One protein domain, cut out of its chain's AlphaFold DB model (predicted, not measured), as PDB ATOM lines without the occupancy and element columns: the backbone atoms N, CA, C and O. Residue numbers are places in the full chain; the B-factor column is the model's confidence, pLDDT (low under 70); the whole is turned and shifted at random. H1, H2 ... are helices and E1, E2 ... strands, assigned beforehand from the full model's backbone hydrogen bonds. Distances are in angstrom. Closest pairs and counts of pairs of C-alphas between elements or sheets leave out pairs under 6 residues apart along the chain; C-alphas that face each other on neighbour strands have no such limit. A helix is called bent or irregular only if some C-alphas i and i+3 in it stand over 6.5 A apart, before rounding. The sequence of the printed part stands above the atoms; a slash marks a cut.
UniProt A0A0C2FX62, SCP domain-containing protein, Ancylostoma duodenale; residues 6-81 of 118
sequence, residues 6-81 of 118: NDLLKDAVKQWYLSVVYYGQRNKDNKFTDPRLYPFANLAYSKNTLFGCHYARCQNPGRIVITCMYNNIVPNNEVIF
ATOM      1  N   ASN A   6     142.010 123.331  77.862       93.81
ATOM      2  CA  ASN A   6     140.823 123.248  78.718       93.81
ATOM      3  C   ASN A   6     140.885 122.061  79.684       93.81
ATOM      4  O   ASN A   6     140.453 122.191  80.827       93.81
ATOM      5  N   ASP A   7     141.459 120.941  79.253       95.25
ATOM      6  CA  ASP A   7     141.599 119.758  80.102       95.25
ATOM      7  C   ASP A   7     142.671 119.980  81.167       95.25
ATOM      8  O   ASP A   7     142.459 119.639  82.324       95.25
ATOM      9  N   LEU A   8     143.764 120.666  80.819       94.06
ATOM     10  CA  LEU A   8     144.789 121.080  81.781       94.06
ATOM     11  C   LEU A   8     144.245 122.060  82.831       94.06
ATOM     12  O   LEU A   8     144.600 121.965  84.000       94.06
ATOM     13  N   LEU A   9     143.379 122.998  82.432       94.31
ATOM     14  CA  LEU A   9     142.729 123.927  83.364       94.31
ATOM     15  C   LEU A   9     141.793 123.190  84.330       94.31
ATOM     16  O   LEU A   9     141.836 123.442  85.532       94.31
ATOM     17  N   LYS A  10     140.977 122.259  83.818       95.25
ATOM     18  CA  LYS A  10     140.108 121.411  84.648       95.25
ATOM     19  C   LYS A  10     140.923 120.555  85.616       95.25
ATOM     20  O   LYS A  10     140.558 120.443  86.784       95.25
ATOM     21  N   ASP A  11     142.021 119.980  85.138       95.25
ATOM     22  CA  ASP A  11     142.901 119.153  85.954       95.25
ATOM     23  C   ASP A  11     143.587 119.967  87.060       95.25
ATOM     24  O   ASP A  11     143.586 119.539  88.208       95.25
ATOM     25  N   ALA A  12     144.062 121.184  86.771       94.94
ATOM     26  CA  ALA A  12     144.658 122.058  87.783       94.94
ATOM     27  C   ALA A  12     143.689 122.359  88.940       94.94
ATOM     28  O   ALA A  12     144.040 122.168  90.106       94.94
ATOM     29  N   VAL A  13     142.446 122.750  88.632       95.50
ATOM     30  CA  VAL A  13     141.420 123.013  89.659       95.50
ATOM     31  C   VAL A  13     141.100 121.747  90.452       95.50
ATOM     32  O   VAL A  13     141.001 121.791  91.679       95.50
ATOM     33  N   LYS A  14     140.998 120.600  89.771       96.94
ATOM     34  CA  LYS A  14     140.798 119.305  90.426       96.94
ATOM     35  C   LYS A  14     141.943 118.990  91.387       96.94
ATOM     36  O   LYS A  14     141.676 118.616  92.522       96.94
ATOM     37  N   GLN A  15     143.196 119.170  90.976       95.56
ATOM     38  CA  GLN A  15     144.365 118.918  91.821       95.56
ATOM     39  C   GLN A  15     144.381 119.796  93.076       95.56
ATOM     40  O   GLN A  15     144.675 119.299  94.162       95.56
ATOM     41  N   TRP A  16     144.017 121.075  92.963       96.25
ATOM     42  CA  TRP A  16     143.897 121.953  94.129       96.25
ATOM     43  C   TRP A  16     142.774 121.511  95.074       96.25
ATOM     44  O   TRP A  16     142.945 121.549  96.289       96.25
ATOM     45  N   TYR A  17     141.648 121.037  94.537       97.56
ATOM     46  CA  TYR A  17     140.557 120.491  95.345       97.56
ATOM     47  C   TYR A  17     140.941 119.170  96.031       97.56
ATOM     48  O   TYR A  17     140.559 118.926  97.174       97.56
ATOM     49  N   LEU A  18     141.744 118.320  95.382       97.56
ATOM     50  CA  LEU A  18     142.109 116.998  95.898       97.56
ATOM     51  C   LEU A  18     142.777 117.029  97.283       97.56
ATOM     52  O   LEU A  18     142.683 116.034  97.999       97.56
ATOM     53  N   SER A  19     143.383 118.142  97.715       96.00
ATOM     54  CA  SER A  19     143.943 118.227  99.069       96.00
ATOM     55  C   SER A  19     142.894 117.963 100.154       96.00
ATOM     56  O   SER A  19     143.188 117.256 101.118       96.00
ATOM     57  N   VAL A  20     141.657 118.457  99.997       97.44
ATOM     58  CA  VAL A  20     140.595 118.172 100.980       97.44
ATOM     59  C   VAL A  20     140.085 116.743 100.873       97.44
ATOM     60  O   VAL A  20     139.759 116.144 101.890       97.44
ATOM     61  N   VAL A  21     140.071 116.169  99.670       97.81
ATOM     62  CA  VAL A  21     139.645 114.781  99.450       97.81
ATOM     63  C   VAL A  21     140.611 113.804 100.121       97.81
ATOM     64  O   VAL A  21     140.173 112.855 100.765       97.81
ATOM     65  N   TYR A  22     141.922 114.040 100.008       97.06
ATOM     66  CA  TYR A  22     142.940 113.144 100.562       97.06
ATOM     67  C   TYR A  22     143.147 113.306 102.071       97.06
ATOM     68  O   TYR A  22     143.274 112.309 102.782       97.06
ATOM     69  N   TYR A  23     143.217 114.542 102.575       96.81
ATOM     70  CA  TYR A  23     143.560 114.792 103.981       96.81
ATOM     71  C   TYR A  23     142.324 114.990 104.876       96.81
ATOM     72  O   TYR A  23     142.353 114.636 106.064       96.81
ATOM     73  N   GLY A  24     141.220 115.467 104.293       96.50
ATOM     74  CA  GLY A  24     139.979 115.819 104.982       96.50
ATOM     75  C   GLY A  24     140.065 117.164 105.705       96.50
ATOM     76  O   GLY A  24     141.069 117.465 106.349       96.50
ATOM     77  N   GLN A  25     138.987 117.952 105.663       95.75
ATOM     78  CA  GLN A  25     138.802 119.046 106.618       95.75
ATOM     79  C   GLN A  25     138.226 118.465 107.916       95.75
ATOM     80  O   GLN A  25     137.046 118.141 107.996       95.75
ATOM     81  N   ARG A  26     139.093 118.263 108.911       93.88
ATOM     82  CA  ARG A  26     138.756 117.585 110.176       93.88
ATOM     83  C   ARG A  26     138.412 118.552 111.302       93.88
ATOM     84  O   ARG A  26     137.925 118.124 112.346       93.88
ATOM     85  N   ASN A  27     138.705 119.839 111.130       96.31
ATOM     86  CA  ASN A  27     138.337 120.836 112.117       96.31
ATOM     87  C   ASN A  27     136.829 121.105 112.024       96.31
ATOM     88  O   ASN A  27     136.340 121.474 110.962       96.31
ATOM     89  N   LYS A  28     136.109 120.948 113.140       95.19
ATOM     90  CA  LYS A  28     134.647 121.130 113.210       95.19
ATOM     91  C   LYS A  28     134.161 122.524 112.788       95.19
ATOM     92  O   LYS A  28     133.029 122.657 112.342       95.19
ATOM     93  N   ASP A  29     135.021 123.533 112.911       96.50
ATOM     94  CA  ASP A  29     134.731 124.923 112.559       96.50
ATOM     95  C   ASP A  29     135.336 125.282 111.185       96.50
ATOM     96  O   ASP A  29     135.485 126.454 110.859       96.50
ATOM     97  N   ASN A  30     135.776 124.285 110.405       97.31
ATOM     98  CA  ASN A  30     136.465 124.436 109.118       97.31
ATOM     99  C   ASN A  30     137.707 125.343 109.156       97.31
ATOM    100  O   ASN A  30     138.040 126.001 108.164       97.31
ATOM    101  N   LYS A  31     138.433 125.365 110.281       97.88
ATOM    102  CA  LYS A  31     139.661 126.160 110.402       97.88
ATOM    103  C   LYS A  31     140.812 125.612 109.562       97.88
ATOM    104  O   LYS A  31     140.999 124.399 109.449       97.88
ATOM    105  N   PHE A  32     141.638 126.506 109.028       97.56
ATOM    106  CA  PHE A  32     142.885 126.180 108.349       97.56
ATOM    107  C   PHE A  32     143.985 125.850 109.366       97.56
ATOM    108  O   PHE A  32     144.832 126.675 109.702       97.56
ATOM    109  N   THR A  33     143.942 124.630 109.902       97.19
ATOM    110  CA  THR A  33     144.925 124.127 110.880       97.19
ATOM    111  C   THR A  33     145.952 123.173 110.271       97.19
ATOM    112  O   THR A  33     146.950 122.859 110.911       97.19
ATOM    113  N   ASP A  34     145.703 122.675 109.058       96.56
ATOM    114  CA  ASP A  34     146.567 121.720 108.366       96.56
ATOM    115  C   ASP A  34     147.136 122.358 107.089       96.56
ATOM    116  O   ASP A  34     146.381 122.563 106.134       96.56
ATOM    117  N   PRO A  35     148.450 122.639 107.016       96.00
ATOM    118  CA  PRO A  35     149.054 123.303 105.862       96.00
ATOM    119  C   PRO A  35     148.927 122.499 104.561       96.00
ATOM    120  O   PRO A  35     149.002 123.071 103.476       96.00
ATOM    121  N   ARG A  36     148.673 121.185 104.632       96.62
ATOM    122  CA  ARG A  36     148.431 120.351 103.443       96.62
ATOM    123  C   ARG A  36     147.137 120.719 102.719       96.62
ATOM    124  O   ARG A  36     146.995 120.414 101.540       96.62
ATOM    125  N   LEU A  37     146.211 121.395 103.403       97.25
ATOM    126  CA  LEU A  37     144.961 121.890 102.833       97.25
ATOM    127  C   LEU A  37     145.113 123.236 102.119       97.25
ATOM    128  O   LEU A  37     144.115 123.752 101.635       97.25
ATOM    129  N   TYR A  38     146.317 123.813 102.033       95.75
ATOM    130  CA  TYR A  38     146.523 125.160 101.491       95.75
ATOM    131  C   TYR A  38     145.865 125.405 100.115       95.75
ATOM    132  O   TYR A  38     145.189 126.427  99.972       95.75
ATOM    133  N   PRO A  39     145.966 124.508  99.109       95.62
ATOM    134  CA  PRO A  39     145.299 124.726  97.823       95.62
ATOM    135  C   PRO A  39     143.769 124.800  97.954       95.62
ATOM    136  O   PRO A  39     143.150 125.728  97.432       95.62
ATOM    137  N   PHE A  40     143.167 123.879  98.711       96.81
ATOM    138  CA  PHE A  40     141.734 123.899  99.004       96.81
ATOM    139  C   PHE A  40     141.319 125.112  99.840       96.81
ATOM    140  O   PHE A  40     140.284 125.710  99.567       96.81
ATOM    141  N   ALA A  41     142.122 125.503 100.829       97.12
ATOM    142  CA  ALA A  41     141.829 126.641 101.687       97.12
ATOM    143  C   ALA A  41     141.702 127.924 100.864       97.12
ATOM    144  O   ALA A  41     140.730 128.646 101.031       97.12
ATOM    145  N   ASN A  42     142.611 128.170  99.917       96.12
ATOM    146  CA  ASN A  42     142.509 129.334  99.033       96.12
ATOM    147  C   ASN A  42     141.294 129.263  98.090       96.12
ATOM    148  O   ASN A  42     140.651 130.287  97.866       96.12
ATOM    149  N   LEU A  43     140.963 128.070  97.574       95.56
ATOM    150  CA  LEU A  43     139.780 127.855  96.730       95.56
ATOM    151  C   LEU A  43     138.461 128.118  97.468       95.56
ATOM    152  O   LEU A  43     137.542 128.682  96.884       95.56
ATOM    153  N   ALA A  44     138.356 127.665  98.719       96.12
ATOM    154  CA  ALA A  44     137.110 127.648  99.485       96.12
ATOM    155  C   ALA A  44     136.964 128.823 100.465       96.12
ATOM    156  O   ALA A  44     135.963 128.885 101.177       96.12
ATOM    157  N   TYR A  45     137.949 129.725 100.547       96.69
ATOM    158  CA  TYR A  45     137.932 130.813 101.523       96.69
ATOM    159  C   TYR A  45     136.780 131.783 101.256       96.69
ATOM    160  O   TYR A  45     136.820 132.547 100.293       96.69
ATOM    161  N   SER A  46     135.777 131.789 102.132       94.62
ATOM    162  CA  SER A  46     134.517 132.519 101.942       94.62
ATOM    163  C   SER A  46     134.682 134.037 101.852       94.62
ATOM    164  O   SER A  46     133.824 134.719 101.299       94.62
ATOM    165  N   LYS A  47     135.795 134.578 102.362       92.25
ATOM    166  CA  LYS A  47     136.121 136.011 102.289       92.25
ATOM    167  C   LYS A  47     136.743 136.425 100.949       92.25
ATOM    168  O   LYS A  47     136.902 137.618 100.695       92.25
ATOM    169  N   ASN A  48     137.105 135.470 100.086       93.31
ATOM    170  CA  ASN A  48     137.547 135.764  98.727       93.31
ATOM    171  C   ASN A  48     136.350 136.079  97.830       93.31
ATOM    172  O   ASN A  48     135.433 135.280  97.677       93.31
ATOM    173  N   THR A  49     136.404 137.234  97.177       93.00
ATOM    174  CA  THR A  49     135.369 137.709  96.241       93.00
ATOM    175  C   THR A  49     135.922 137.971  94.847       93.00
ATOM    176  O   THR A  49     135.165 138.179  93.901       93.00
ATOM    177  N   LEU A  50     137.249 137.949  94.704       92.62
ATOM    178  CA  LEU A  50     137.951 138.181  93.453       92.62
ATOM    179  C   LEU A  50     139.076 137.162  93.310       92.62
ATOM    180  O   LEU A  50     139.827 136.894  94.250       92.62
ATOM    181  N   PHE A  51     139.224 136.643  92.100       94.44
ATOM    182  CA  PHE A  51     140.358 135.816  91.729       94.44
ATOM    183  C   PHE A  51     140.752 136.083  90.277       94.44
ATOM    184  O   PHE A  51     139.942 136.524  89.460       94.44
ATOM    185  N   GLY A  52     142.011 135.820  89.956       95.00
ATOM    186  CA  GLY A  52     142.548 135.924  88.607       95.00
ATOM    187  C   GLY A  52     143.510 134.780  88.346       95.00
ATOM    188  O   GLY A  52     144.346 134.473  89.191       95.00
ATOM    189  N   CYS A  53     143.396 134.145  87.181       95.25
ATOM    190  CA  CYS A  53     144.230 133.004  86.822       95.25
ATOM    191  C   CYS A  53     145.073 133.289  85.583       95.25
ATOM    192  O   CYS A  53     144.650 133.999  84.670       95.25
ATOM    193  N   HIS A  54     146.255 132.683  85.529       95.00
ATOM    194  CA  HIS A  54     147.164 132.767  84.400       95.00
ATOM    195  C   HIS A  54     147.619 131.377  83.952       95.00
ATOM    196  O   HIS A  54     147.798 130.465  84.759       95.00
ATOM    197  N   TYR A  55     147.809 131.237  82.640       94.75
ATOM    198  CA  TYR A  55     148.298 130.032  81.981       94.75
ATOM    199  C   TYR A  55     149.540 130.391  81.173       94.75
ATOM    200  O   TYR A  55     149.462 131.236  80.281       94.75
ATOM    201  N   ALA A  56     150.644 129.694  81.426       93.50
ATOM    202  CA  ALA A  56     151.885 129.859  80.686       93.50
ATOM    203  C   ALA A  56     152.469 128.507  80.261       93.50
ATOM    204  O   ALA A  56     152.430 127.521  81.000       93.50
ATOM    205  N   ARG A  57     153.049 128.475  79.057       92.00
ATOM    206  CA  ARG A  57     153.926 127.388  78.605       92.00
ATOM    207  C   ARG A  57     155.365 127.853  78.782       92.00
ATOM    208  O   ARG A  57     155.801 128.773  78.098       92.00
ATOM    209  N   CYS A  58     156.086 127.230  79.701       91.25
ATOM    210  CA  CYS A  58     157.489 127.510  79.962       91.25
ATOM    211  C   CYS A  58     158.358 126.581  79.111       91.25
ATOM    212  O   CYS A  58     158.087 125.382  79.023       91.25
ATOM    213  N   GLN A  59     159.401 127.132  78.497       91.69
ATOM    214  CA  GLN A  59     160.427 126.357  77.801       91.69
ATOM    215  C   GLN A  59     161.583 126.051  78.769       91.69
ATOM    216  O   GLN A  59     161.821 126.816  79.700       91.69
ATOM    217  N   ASN A  60     162.300 124.949  78.534       84.81
ATOM    218  CA  ASN A  60     163.543 124.562  79.224       84.81
ATOM    219  C   ASN A  60     163.474 124.432  80.772       84.81
ATOM    220  O   ASN A  60     163.897 125.330  81.502       84.81
ATOM    221  N   PRO A  61     163.024 123.279  81.314       82.12
ATOM    222  CA  PRO A  61     162.324 122.188  80.634       82.12
ATOM    223  C   PRO A  61     160.911 122.609  80.208       82.12
ATOM    224  O   PRO A  61     160.369 123.579  80.732       82.12
ATOM    225  N   GLY A  62     160.313 121.886  79.258       86.69
ATOM    226  CA  GLY A  62     158.937 122.127  78.816       86.69
ATOM    227  C   GLY A  62     157.939 121.885  79.950       86.69
ATOM    228  O   GLY A  62     157.728 120.740  80.342       86.69
ATOM    229  N   ARG A  63     157.328 122.949  80.479       89.69
ATOM    230  CA  ARG A  63     156.346 122.879  81.579       89.69
ATOM    231  C   ARG A  63     155.121 123.711  81.255       89.69
ATOM    232  O   ARG A  63     155.198 124.708  80.540       89.69
ATOM    233  N   ILE A  64     153.995 123.320  81.828       92.12
ATOM    234  CA  ILE A  64     152.775 124.118  81.815       92.12
ATOM    235  C   ILE A  64     152.556 124.605  83.239       92.12
ATOM    236  O   ILE A  64     152.524 123.799  84.164       92.12
ATOM    237  N   VAL A  65     152.439 125.917  83.403       93.19
ATOM    238  CA  VAL A  65     152.187 126.553  84.694       93.19
ATOM    239  C   VAL A  65     150.805 127.176  84.649       93.19
ATOM    240  O   VAL A  65     150.493 127.971  83.761       93.19
ATOM    241  N   ILE A  66     149.978 126.785  85.611       95.94
ATOM    242  CA  ILE A  66     148.635 127.312  85.819       95.94
ATOM    243  C   ILE A  66     148.610 127.830  87.245       95.94
ATOM    244  O   ILE A  66     148.919 127.095  88.179       95.94
ATOM    245  N   THR A  67     148.287 129.104  87.405       94.56
ATOM    246  CA  THR A  67     148.222 129.752  88.714       94.56
ATOM    247  C   THR A  67     146.932 130.539  88.828       94.56
ATOM    248  O   THR A  67     146.467 131.095  87.835       94.56
ATOM    249  N   CYS A  68     146.363 130.575  90.027       95.06
ATOM    250  CA  CYS A  68     145.273 131.464  90.385       95.06
ATOM    251  C   CYS A  68     145.679 132.239  91.634       95.06
ATOM    252  O   CYS A  68     146.224 131.671  92.580       95.06
ATOM    253  N   MET A  69     145.413 133.537  91.615       94.88
ATOM    254  CA  MET A  69     145.601 134.443  92.736       94.88
ATOM    255  C   MET A  69     144.236 134.910  93.218       94.88
ATOM    256  O   MET A  69     143.321 135.083  92.413       94.88
ATOM    257  N   TYR A  70     144.129 135.139  94.518       95.38
ATOM    258  CA  TYR A  70     142.912 135.579  95.189       95.38
ATOM    259  C   TYR A  70     143.168 136.924  95.868       95.38
ATOM    260  O   TYR A  70     144.319 137.272  96.141       95.38
ATOM    261  N   ASN A  71     142.114 137.696  96.134       94.50
ATOM    262  CA  ASN A  71     142.256 139.002  96.783       94.50
ATOM    263  C   ASN A  71     142.636 138.938  98.268       94.50
ATOM    264  O   ASN A  71     143.045 139.960  98.812       94.50
ATOM    265  N   ASN A  72     142.554 137.769  98.908       93.62
ATOM    266  CA  ASN A  72     143.042 137.569 100.266       93.62
ATOM    267  C   ASN A  72     143.968 136.353 100.356       93.62
ATOM    268  O   ASN A  72     143.887 135.409  99.570       93.62
ATOM    269  N   ILE A  73     144.818 136.377 101.381       90.06
ATOM    270  CA  ILE A  73     145.619 135.237 101.829       90.06
ATOM    271  C   ILE A  73     144.891 134.612 103.018       90.06
ATOM    272  O   ILE A  73     144.437 135.348 103.891       90.06
ATOM    273  N   VAL A  74     144.795 133.280 103.067       95.44
ATOM    274  CA  VAL A  74     144.208 132.557 104.209       95.44
ATOM    275  C   VAL A  74     145.231 132.472 105.353       95.44
ATOM    276  O   VAL A  74     146.260 131.812 105.181       95.44
ATOM    277  N   PRO A  75     144.998 133.110 106.515       95.75
ATOM    278  CA  PRO A  75     145.878 132.986 107.674       95.75
ATOM    279  C   PRO A  75     145.789 131.603 108.332       95.75
ATOM    280  O   PRO A  75     144.772 130.914 108.250       95.75
ATOM    281  N   ASN A  76     146.835 131.217 109.063       94.75
ATOM    282  CA  ASN A  76     146.788 130.023 109.912       94.75
ATOM    283  C   ASN A  76     145.684 130.159 110.974       94.75
ATOM    284  O   ASN A  76     145.519 131.224 111.563       94.75
ATOM    285  N   ASN A  77     144.985 129.058 111.259       96.56
ATOM    286  CA  ASN A  77     143.847 128.968 112.185       96.56
ATOM    287  C   ASN A  77     142.592 129.769 111.785       96.56
ATOM    288  O   ASN A  77     141.623 129.775 112.548       96.56
ATOM    289  N   GLU A  78     142.571 130.388 110.603       97.38
ATOM    290  CA  GLU A  78     141.401 131.094 110.078       97.38
ATOM    291  C   GLU A  78     140.264 130.124 109.743       97.38
ATOM    292  O   GLU A  78     140.512 129.027 109.244       97.38
ATOM    293  N   VAL A  79     139.014 130.534 109.968       97.44
ATOM    294  CA  VAL A  79     137.830 129.809 109.480       97.44
ATOM    295  C   VAL A  79     137.734 129.991 107.964       97.44
ATOM    296  O   VAL A  79     137.511 131.099 107.484       97.44
ATOM    297  N   ILE A  80     137.907 128.906 107.199       97.31
ATOM    298  CA  ILE A  80     137.886 128.970 105.728       97.31
ATOM    299  C   ILE A  80     136.460 129.265 105.239       97.31
ATOM    300  O   ILE A  80     136.268 130.083 104.347       97.31
ATOM    301  N   PHE A  81     135.465 128.617 105.841       95.62
ATOM    302  CA  PHE A  81     134.043 128.876 105.622       95.62
ATOM    303  C   PHE A  81     133.256 128.478 106.871       95.62
ATOM    304  O   PHE A  81     133.565 127.476 107.521       95.62
TER     305      PHE A  81
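This is residues 6 to 81 of the 118 residues of the protein "SCP domain-containing protein" of Ancylostoma duodenale (UniProt A0A0C2FX62). A long helix, H1, and a long two-stranded hairpin, E1 and E2, make two sides of a loose triangle that draws together where residues 8 to 13 of H1 come near E2, and the short helix H2 fills the third side between the far end of H1 and the base of the hairpin. The hairpin's tip, residues 58 to 63, sticks out free at one end of the elongated whole, while the long link of residues 24 to 34 and the last printed residues, 71 to 81, lie at the H2 end. The printed part has 76 residues, with two named helices and then two named strands in the order H1, H2, E1, E2, and the one sheet, E1 - E2, is antiparallel. The class is mixed, helices and strands; the whole is only just loose, close to compact, with a radius of gyration of the C-alphas of 13.8 A and spans of 43 by 26 by 21 A.

H1 is residues 6 to 23, 26.8 A from first to last C-alpha, and begins with C-alpha 6 at (140.823, 123.248, 78.718). It has a kink of 37 degrees near residue 17, yet is neither bent nor irregular, but only just: C-alphas 16 and 19 are 6.2 A apart. H2 is residues 35 to 44, with C-alpha 35 at (149.054, 123.303, 105.862); it is irregular, with C-alphas 36 and 39 at 7.8 A. E1 is residues 51 to 58, 22.4 A long. E2 is residues 63 to 70, 23.0 A long, and ends with C-alpha 70 at (142.912, 135.579, 95.189).

H1 touches H2 with its residues 16 to 23 alone; the closest C-alphas are those of Trp 16 and Pro 39, 4.8 A apart. The two helices run opposite ways at a steep tilt of 53 degrees. The closest C-alphas of H1 and E2 are those of Ala 12 and Ile 66, 6.9 A apart. H1 and E1 are only just apart, their closest C-alphas being 8.4 A from each other. The closest C-alphas of H2 and E2 are those of Asn 42 and Tyr 70, 7.3 A apart. E1 and E2 form a hairpin of antiparallel neighbour strands, with 166 degrees between their directions. Across it N 54 and O 67 are within hydrogen-bond range at 2.8 A, and so are N 69 and O 52 at 2.8 A. In the helices, 11 of 14 O i to N i+4 pairs are within hydrogen-bond range in H1, and 4 of 6 in H2.

The two C-alphas farthest apart are those of Lys 28 and Asn 60, 44.7 A. The printed part, residues 6 to 81, has no cut. The link from H1 to H2 is long, with 11 residues, that from H2 to E1 is short, with 6, and that from E1 to E2 is tight, with 4. The mean pLDDT of the printed part is 94.9, and no printed residue is under 70.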